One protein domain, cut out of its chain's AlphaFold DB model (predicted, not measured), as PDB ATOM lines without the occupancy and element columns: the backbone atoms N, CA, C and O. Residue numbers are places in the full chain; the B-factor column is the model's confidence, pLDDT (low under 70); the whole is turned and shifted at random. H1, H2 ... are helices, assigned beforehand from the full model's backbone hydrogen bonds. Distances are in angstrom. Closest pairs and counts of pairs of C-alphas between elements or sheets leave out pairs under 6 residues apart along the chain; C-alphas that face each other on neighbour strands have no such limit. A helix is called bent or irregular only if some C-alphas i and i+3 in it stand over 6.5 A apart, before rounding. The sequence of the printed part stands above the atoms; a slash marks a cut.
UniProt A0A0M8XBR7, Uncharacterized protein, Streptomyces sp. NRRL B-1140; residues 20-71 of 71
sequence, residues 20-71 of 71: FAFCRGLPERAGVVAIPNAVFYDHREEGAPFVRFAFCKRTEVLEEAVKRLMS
ATOM      1  N   PHE A  20     -41.857  26.354 -47.998       95.56
ATOM      2  CA  PHE A  20     -41.467  26.991 -46.738       95.56
ATOM      3  C   PHE A  20     -42.663  27.655 -46.058       95.56
ATOM      4  O   PHE A  20     -42.850  27.466 -44.853       95.56
ATOM      5  N   ALA A  21     -43.457  28.430 -46.799       94.75
ATOM      6  CA  ALA A  21     -44.675  29.035 -46.263       94.75
ATOM      7  C   ALA A  21     -45.663  27.957 -45.799       94.75
ATOM      8  O   ALA A  21     -46.158  28.024 -44.668       94.75
ATOM      9  N   PHE A  22     -45.851  26.911 -46.607       94.12
ATOM     10  CA  PHE A  22     -46.689  25.772 -46.251       94.12
ATOM     11  C   PHE A  22     -46.237  25.112 -44.940       94.12
ATOM     12  O   PHE A  22     -47.055  24.971 -44.026       94.12
ATOM     13  N   CYS A  23     -44.948  24.757 -44.823       96.12
ATOM     14  CA  CYS A  23     -44.386  24.108 -43.633       96.12
ATOM     15  C   CYS A  23     -44.462  24.986 -42.379       96.12
ATOM     16  O   CYS A  23     -44.670  24.452 -41.293       96.12
ATOM     17  N   ARG A  24     -44.315  26.314 -42.504       96.50
ATOM     18  CA  ARG A  24     -44.429  27.242 -41.362       96.50
ATOM     19  C   ARG A  24     -45.845  27.330 -40.804       96.50
ATOM     20  O   ARG A  24     -45.991  27.397 -39.594       96.50
ATOM     21  N   GLY A  25     -46.866  27.324 -41.661       95.31
ATOM     22  CA  GLY A  25     -48.260  27.416 -41.209       95.31
ATOM     23  C   GLY A  25     -48.886  26.074 -40.811       95.31
ATOM     24  O   GLY A  25     -49.933  26.047 -40.172       95.31
ATOM     25  N   LEU A  26     -48.271  24.945 -41.177       94.88
ATOM     26  CA  LEU A  26     -48.831  23.615 -40.913       94.88
ATOM     27  C   LEU A  26     -49.036  23.294 -39.415       94.88
ATOM     28  O   LEU A  26     -50.068  22.700 -39.093       94.88
ATOM     29  N   PRO A  27     -48.146  23.704 -38.488       96.81
ATOM     30  CA  PRO A  27     -48.345  23.468 -37.059       96.81
ATOM     31  C   PRO A  27     -49.581  24.172 -36.503       96.81
ATOM     32  O   PRO A  27     -50.288  23.591 -35.690       96.81
ATOM     33  N   GLU A  28     -49.868  25.390 -36.962       96.31
ATOM     34  CA  GLU A  28     -51.046  26.144 -36.522       96.31
ATOM     35  C   GLU A  28     -52.335  25.561 -37.109       96.31
ATOM     36  O   GLU A  28     -53.331  25.442 -36.404       96.31
ATOM     37  N   ARG A  29     -52.307  25.149 -38.385       93.62
ATOM     38  CA  ARG A  29     -53.485  24.600 -39.076       93.62
ATOM     39  C   ARG A  29     -53.855  23.188 -38.622       93.62
ATOM     40  O   ARG A  29     -55.032  22.893 -38.482       93.62
ATOM     41  N   ALA A  30     -52.861  22.319 -38.432       95.75
ATOM     42  CA  ALA A  30     -53.077  20.879 -38.253       95.75
ATOM     43  C   ALA A  30     -52.276  20.270 -37.088       95.75
ATOM     44  O   ALA A  30     -52.359  19.069 -36.841       95.75
ATOM     45  N   GLY A  31     -51.451  21.039 -36.370       96.19
ATOM     46  CA  GLY A  31     -50.590  20.486 -35.315       96.19
ATOM     47  C   GLY A  31     -49.552  19.482 -35.832       96.19
ATOM     48  O   GLY A  31     -49.091  18.634 -35.068       96.19
ATOM     49  N   VAL A  32     -49.208  19.550 -37.123       97.06
ATOM     50  CA  VAL A  32     -48.248  18.670 -37.801       97.06
ATOM     51  C   VAL A  32     -47.104  19.508 -38.374       97.06
ATOM     52  O   VAL A  32     -47.304  20.626 -38.840       97.06
ATOM     53  N   VAL A  33     -45.890  18.957 -38.361       97.06
ATOM     54  CA  VAL A  33     -44.697  19.564 -38.969       97.06
ATOM     55  C   VAL A  33     -44.272  18.796 -40.219       97.06
ATOM     56  O   VAL A  33     -44.354  17.568 -40.268       97.06
ATOM     57  N   ALA A  34     -43.772  19.524 -41.212       97.00
ATOM     58  CA  ALA A  34     -43.177  18.983 -42.429       97.00
ATOM     59  C   ALA A  34     -41.836  19.675 -42.710       97.00
ATOM     60  O   ALA A  34     -41.529  20.722 -42.135       97.00
ATOM     61  N   ILE A  35     -41.024  19.082 -43.585       96.81
ATOM     62  CA  ILE A  35     -39.716  19.618 -43.976       96.81
ATOM     63  C   ILE A  35     -39.826  20.176 -45.402       96.81
ATOM     64  O   ILE A  35     -40.226  19.427 -46.295       96.81
ATOM     65  N   PRO A  36     -39.466  21.447 -45.661       96.06
ATOM     66  CA  PRO A  36     -39.457  21.987 -47.019       96.06
ATOM     67  C   PRO A  36     -38.393  21.270 -47.857       96.06
ATOM     68  O   PRO A  36     -37.230  21.231 -47.458       96.06
ATOM     69  N   ASN A  37     -38.757  20.711 -49.017       95.00
ATOM     70  CA  ASN A  37     -37.805  19.912 -49.800       95.00
ATOM     71  C   ASN A  37     -36.722  20.759 -50.467       95.00
ATOM     72  O   ASN A  37     -35.634  20.251 -50.707       95.00
ATOM     73  N   ALA A  38     -36.984  22.044 -50.708       94.38
ATOM     74  CA  ALA A  38     -36.034  22.988 -51.294       94.38
ATOM     75  C   ALA A  38     -34.671  23.065 -50.577       94.38
ATOM     76  O   ALA A  38     -33.714  23.537 -51.175       94.38
ATOM     77  N   VAL A  39     -34.551  22.609 -49.321       93.69
ATOM     78  CA  VAL A  39     -33.259  22.535 -48.606       93.69
ATOM     79  C   VAL A  39     -32.361  21.385 -49.078       93.69
ATOM     80  O   VAL A  39     -31.187  21.357 -48.727       93.69
ATOM     81  N   PHE A  40     -32.907  20.433 -49.835       93.06
ATOM     82  CA  PHE A  40     -32.191  19.271 -50.373       93.06
ATOM     83  C   PHE A  40     -31.867  19.406 -51.867       93.06
ATOM     84  O   PHE A  40     -31.406  18.441 -52.467       93.06
ATOM     85  N   TYR A  41     -32.149  20.561 -52.475       92.19
ATOM     86  CA  TYR A  41     -31.921  20.821 -53.894       92.19
ATOM     87  C   TYR A  41     -30.843  21.890 -54.061       92.19
ATOM     88  O   TYR A  41     -30.868  22.897 -53.353       92.19
ATOM     89  N   ASP A  42     -29.964  21.707 -55.048       92.12
ATOM     90  CA  ASP A  42     -29.005  22.740 -55.462       92.12
ATOM     91  C   ASP A  42     -29.735  23.969 -56.041       92.12
ATOM     92  O   ASP A  42     -29.372  25.114 -55.769       92.12
ATOM     93  N   HIS A  43     -30.826  23.730 -56.779       91.25
ATOM     94  CA  HIS A  43     -31.737  24.743 -57.316       91.25
ATOM     95  C   HIS A  43     -33.040  24.766 -56.507       91.25
ATOM     96  O   HIS A  43     -33.912  23.905 -56.651       91.25
ATOM     97  N   ARG A  44     -33.178  25.747 -55.606       88.50
ATOM     98  CA  ARG A  44     -34.265  25.787 -54.607       88.50
ATOM     99  C   ARG A  44     -35.659  25.801 -55.231       88.50
ATOM    100  O   ARG A  44     -36.578  25.226 -54.657       88.50
ATOM    101  N   GLU A  45     -35.816  26.442 -56.381       88.44
ATOM    102  CA  GLU A  45     -37.057  26.542 -57.149       88.44
ATOM    103  C   GLU A  45     -37.585  25.185 -57.630       88.44
ATOM    104  O   GLU A  45     -38.795  25.008 -57.754       88.44
ATOM    105  N   GLU A  46     -36.704  24.208 -57.846       89.06
ATOM    106  CA  GLU A  46     -37.092  22.856 -58.257       89.06
ATOM    107  C   GLU A  46     -37.687  22.061 -57.089       89.06
ATOM    108  O   GLU A  46     -38.586  21.241 -57.279       89.06
ATOM    109  N   GLY A  47     -37.214  22.334 -55.869       90.12
ATOM    110  CA  GLY A  47     -37.712  21.738 -54.630       90.12
ATOM    111  C   GLY A  47     -38.803  22.554 -53.929       90.12
ATOM    112  O   GLY A  47     -39.420  22.047 -52.992       90.12
ATOM    113  N   ALA A  48     -39.041  23.799 -54.359       91.75
ATOM    114  CA  ALA A  48     -39.940  24.760 -53.718       91.75
ATOM    115  C   ALA A  48     -41.353  24.229 -53.431       91.75
ATOM    116  O   ALA A  48     -41.793  24.383 -52.295       91.75
ATOM    117  N   PRO A  49     -42.057  23.562 -54.361       91.50
ATOM    118  CA  PRO A  49     -43.438  23.136 -54.122       91.50
ATOM    119  C   PRO A  49     -43.547  21.846 -53.295       91.50
ATOM    120  O   PRO A  49     -44.645  21.422 -52.941       91.50
ATOM    121  N   PHE A  50     -42.427  21.170 -53.034       92.44
ATOM    122  CA  PHE A  50     -42.426  19.860 -52.402       92.44
ATOM    123  C   PHE A  50     -42.139  19.973 -50.904       92.44
ATOM    124  O   PHE A  50     -41.370  20.817 -50.437       92.44
ATOM    125  N   VAL A  51     -42.714  19.047 -50.141       94.44
ATOM    126  CA  VAL A  51     -42.457  18.892 -48.707       94.44
ATOM    127  C   VAL A  51     -42.261  17.419 -48.373       94.44
ATOM    128  O   VAL A  51     -42.769  16.539 -49.069       94.44
ATOM    129  N   ARG A  52     -41.518  17.143 -47.301       95.75
ATOM    130  CA  ARG A  52     -41.207  15.790 -46.836       95.75
ATOM    131  C   ARG A  52     -41.731  15.558 -45.428       95.75
ATOM    132  O   ARG A  52     -41.486  16.357 -44.523       95.75
ATOM    133  N   PHE A  53     -42.351  14.399 -45.241       96.19
ATOM    134  CA  PHE A  53     -42.691  13.839 -43.936       96.19
ATOM    135  C   PHE A  53     -41.744  12.690 -43.590       96.19
ATOM    136  O   PHE A  53     -41.257  11.982 -44.472       96.19
ATOM    137  N   ALA A  54     -41.477  12.507 -42.298       95.75
ATOM    138  CA  ALA A  54     -40.706  11.381 -41.788       95.75
ATOM    139  C   ALA A  54     -41.615  10.480 -40.945       95.75
ATOM    140  O   ALA A  54     -42.157  10.914 -39.931       95.75
ATOM    141  N   PHE A  55     -41.745   9.215 -41.344       95.75
ATOM    142  CA  PHE A  55     -42.660   8.246 -40.726       95.75
ATOM    143  C   PHE A  55     -42.005   7.419 -39.606       95.75
ATOM    144  O   PHE A  55     -42.429   6.312 -39.301       95.75
ATOM    145  N   CYS A  56     -40.956   7.943 -38.968       96.44
ATOM    146  CA  CYS A  56     -40.197   7.263 -37.911       96.44
ATOM    147  C   CYS A  56     -40.847   7.380 -36.515       96.44
ATOM    148  O   CYS A  56     -40.161   7.550 -35.505       96.44
ATOM    149  N   LYS A  57     -42.181   7.344 -36.449       95.31
ATOM    150  CA  LYS A  57     -42.971   7.449 -35.212       95.31
ATOM    151  C   LYS A  57     -43.837   6.202 -35.041       95.31
ATOM    152  O   LYS A  57     -43.977   5.418 -35.971       95.31
ATOM    153  N   ARG A  58     -44.403   6.017 -33.842       98.12
ATOM    154  CA  ARG A  58     -45.381   4.945 -33.603       98.12
ATOM    155  C   ARG A  58     -46.590   5.122 -34.517       98.12
ATOM    156  O   ARG A  58     -46.965   6.262 -34.801       98.12
ATOM    157  N   THR A  59     -47.202   4.015 -34.927       98.06
ATOM    158  CA  THR A  59     -48.343   4.001 -35.852       98.06
ATOM    159  C   THR A  59     -49.465   4.920 -35.381       98.06
ATOM    160  O   THR A  59     -49.915   5.762 -36.152       98.06
ATOM    161  N   GLU A  60     -49.814   4.876 -34.094       98.06
ATOM    162  CA  GLU A  60     -50.879   5.716 -33.519       98.06
ATOM    163  C   GLU A  60     -50.617   7.224 -33.704       98.06
ATOM    164  O   GLU A  60     -51.541   8.011 -33.893       98.06
ATOM    165  N   VAL A  61     -49.346   7.647 -33.680       97.44
ATOM    166  CA  VAL A  61     -48.961   9.051 -33.908       97.44
ATOM    167  C   VAL A  61     -49.128   9.428 -35.381       97.44
ATOM    168  O   VAL A  61     -49.538  10.546 -35.686       97.44
ATOM    169  N   LEU A  62     -48.805   8.511 -36.297       97.50
ATOM    170  CA  LEU A  62     -48.952   8.737 -37.736       97.50
ATOM    171  C   LEU A  62     -50.429   8.804 -38.138       97.50
ATOM    172  O   LEU A  62     -50.810   9.683 -38.907       97.50
ATOM    173  N   GLU A  63     -51.262   7.924 -37.586       97.75
ATOM    174  CA  GLU A  63     -52.709   7.929 -37.815       97.75
ATOM    175  C   GLU A  63     -53.355   9.231 -37.341       97.75
ATOM    176  O   GLU A  63     -54.158   9.824 -38.062       97.75
ATOM    177  N   GLU A  64     -52.979   9.708 -36.154       97.69
ATOM    178  CA  GLU A  64     -53.453  10.990 -35.632       97.69
ATOM    179  C   GLU A  64     -53.014  12.163 -36.521       97.69
ATOM    180  O   GLU A  64     -53.818  13.041 -36.827       97.69
ATOM    181  N   ALA A  65     -51.767  12.159 -37.003       97.38
ATOM    182  CA  ALA A  65     -51.290  13.180 -37.933       97.38
ATOM    183  C   ALA A  65     -52.093  13.185 -39.246       97.38
ATOM    184  O   ALA A  65     -52.465  14.254 -39.724       97.38
ATOM    185  N   VAL A  66     -52.409  12.012 -39.808       96.25
ATOM    186  CA  VAL A  66     -53.242  11.908 -41.019       96.25
ATOM    187  C   VAL A  66     -54.649  12.446 -40.766       96.25
ATOM    188  O   VAL A  66     -55.141  13.218 -41.585       96.25
ATOM    189  N   LYS A  67     -55.281  12.111 -39.632       97.06
ATOM    190  CA  LYS A  67     -56.615  12.633 -39.279       97.06
ATOM    191  C   LYS A  67     -56.636  14.163 -39.248       97.06
ATOM    192  O   LYS A  67     -57.539  14.759 -39.822       97.06
ATOM    193  N   ARG A  68     -55.621  14.789 -38.644       96.12
ATOM    194  CA  ARG A  68     -55.503  16.257 -38.573       96.12
ATOM    195  C   ARG A  68     -55.202  16.922 -39.915       96.12
ATOM    196  O   ARG A  68     -55.548  18.076 -40.104       96.12
ATOM    197  N   LEU A  69     -54.540  16.225 -40.839       94.06
ATOM    198  CA  LEU A  69     -54.257  16.751 -42.180       94.06
ATOM    199  C   LEU A  69     -55.480  16.729 -43.109       94.06
ATOM    200  O   LEU A  69     -55.466  17.413 -44.129       94.06
ATOM    201  N   MET A  70     -56.496  15.926 -42.788       90.44
ATOM    202  CA  MET A  70     -57.711  15.769 -43.597       90.44
ATOM    203  C   MET A  70     -58.879  16.649 -43.122       90.44
ATOM    204  O   MET A  70     -59.918  16.651 -43.781       90.44
ATOM    205  N   SER A  71     -58.736  17.343 -41.986       76.69
ATOM    206  CA  SER A  71     -59.734  18.275 -41.434       76.69
ATOM    207  C   SER A  71     -59.511  19.695 -41.928       76.69
ATOM    208  O   SER A  71     -60.515  20.358 -42.254       76.69
TER     209      SER A  71
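AT A GLANCE: This is residues 20 to 71 of the 71 residues of an uncharacterized protein of Streptomyces sp. NRRL B-1140 (UniProt A0A0M8XBR7). The domain is a loose, elongated frame: H1 runs along one long side, H4 crosses one end, and the two short helices H2 and H3 sit together at the other end. H1 and H4 make a corner near their last residues, like an L, and two stretches without a named element, the short link of residues 31 to 36 and the long link of residues 48 to 58, run lengthwise between the two ends; residues 55 to 61, of which 59 to 61 belong to H4, stick out free. The printed part has 52 residues with four named helices, in the order H1, H2, H3, H4, and no named strand; the class is all helix. The whole is only just loose, close to compact, with a radius of gyration of the C-alphas of 12.2 A and spans of 36 by 22 by 13 A.

HOW THE PARTS SIT: H1, residues 20 to 30, and H4, residues 59 to 69, only just touch, with 3 pairs of C-alphas within 8 A; the closest C-alphas are those of Ala 30 and Arg 68, 5.2 A apart. Their lines stand at 78 degrees, about perpendicular. H2, residues 37 to 40, is only just apart from H1, the closest C-alphas being 8.1 A apart. H2 and H3, residues 44 to 47, touch only at the corner by their link; their closest C-alphas, of Ala 38 and Gly 47, are 3.9 A apart. H1 and H3 are apart, as are H2 and H4, and H3 and H4. Outside the named elements, residues 35 to 36 pair with residues 51 to 52, antiparallel. Every O i to N i+4 pair is within hydrogen-bond range in H4, and 5 of 7 are in H1; H2 and H3 are too short for such a pair.

IN THESE COORDINATES: H1 begins at C-alpha 20, at (-41.467, 26.991, -46.738), and measures 15.6 A from first to last C-alpha. It is irregular, but only just: C-alphas 24 and 27 are 6.9 A apart, and its line is a rough one. H2, from Asn 37 to Phe 40, measures 5.7 A, and H3, from Arg 44 to Gly 47, measures 5.3 A. H3 begins at C-alpha 44, at (-34.265, 25.787, -54.607). H4 measures 15.4 A and ends at C-alpha 69, at (-54.257, 16.751, -42.180).

THE WHOLE: The two C-alphas farthest apart are those of His 43 and Glu 60, at 36.0 A. The C-alphas of Phe 20 and Ser 71, the first and last printed residues, are 20.9 A apart; Ser 71 is also the chain's last residue. The printed part has no cut. The link from H3 to H4, 11 residues, is long; that from H1 to H2, 6 residues, is short, and that from H2 to H3, 3 residues, is tight. Residues 55 to 61, of which 59 to 61 belong to H4, stand free. The mean pLDDT of the printed part is 94.5, that of H3 is 89, and no printed residue is under 70.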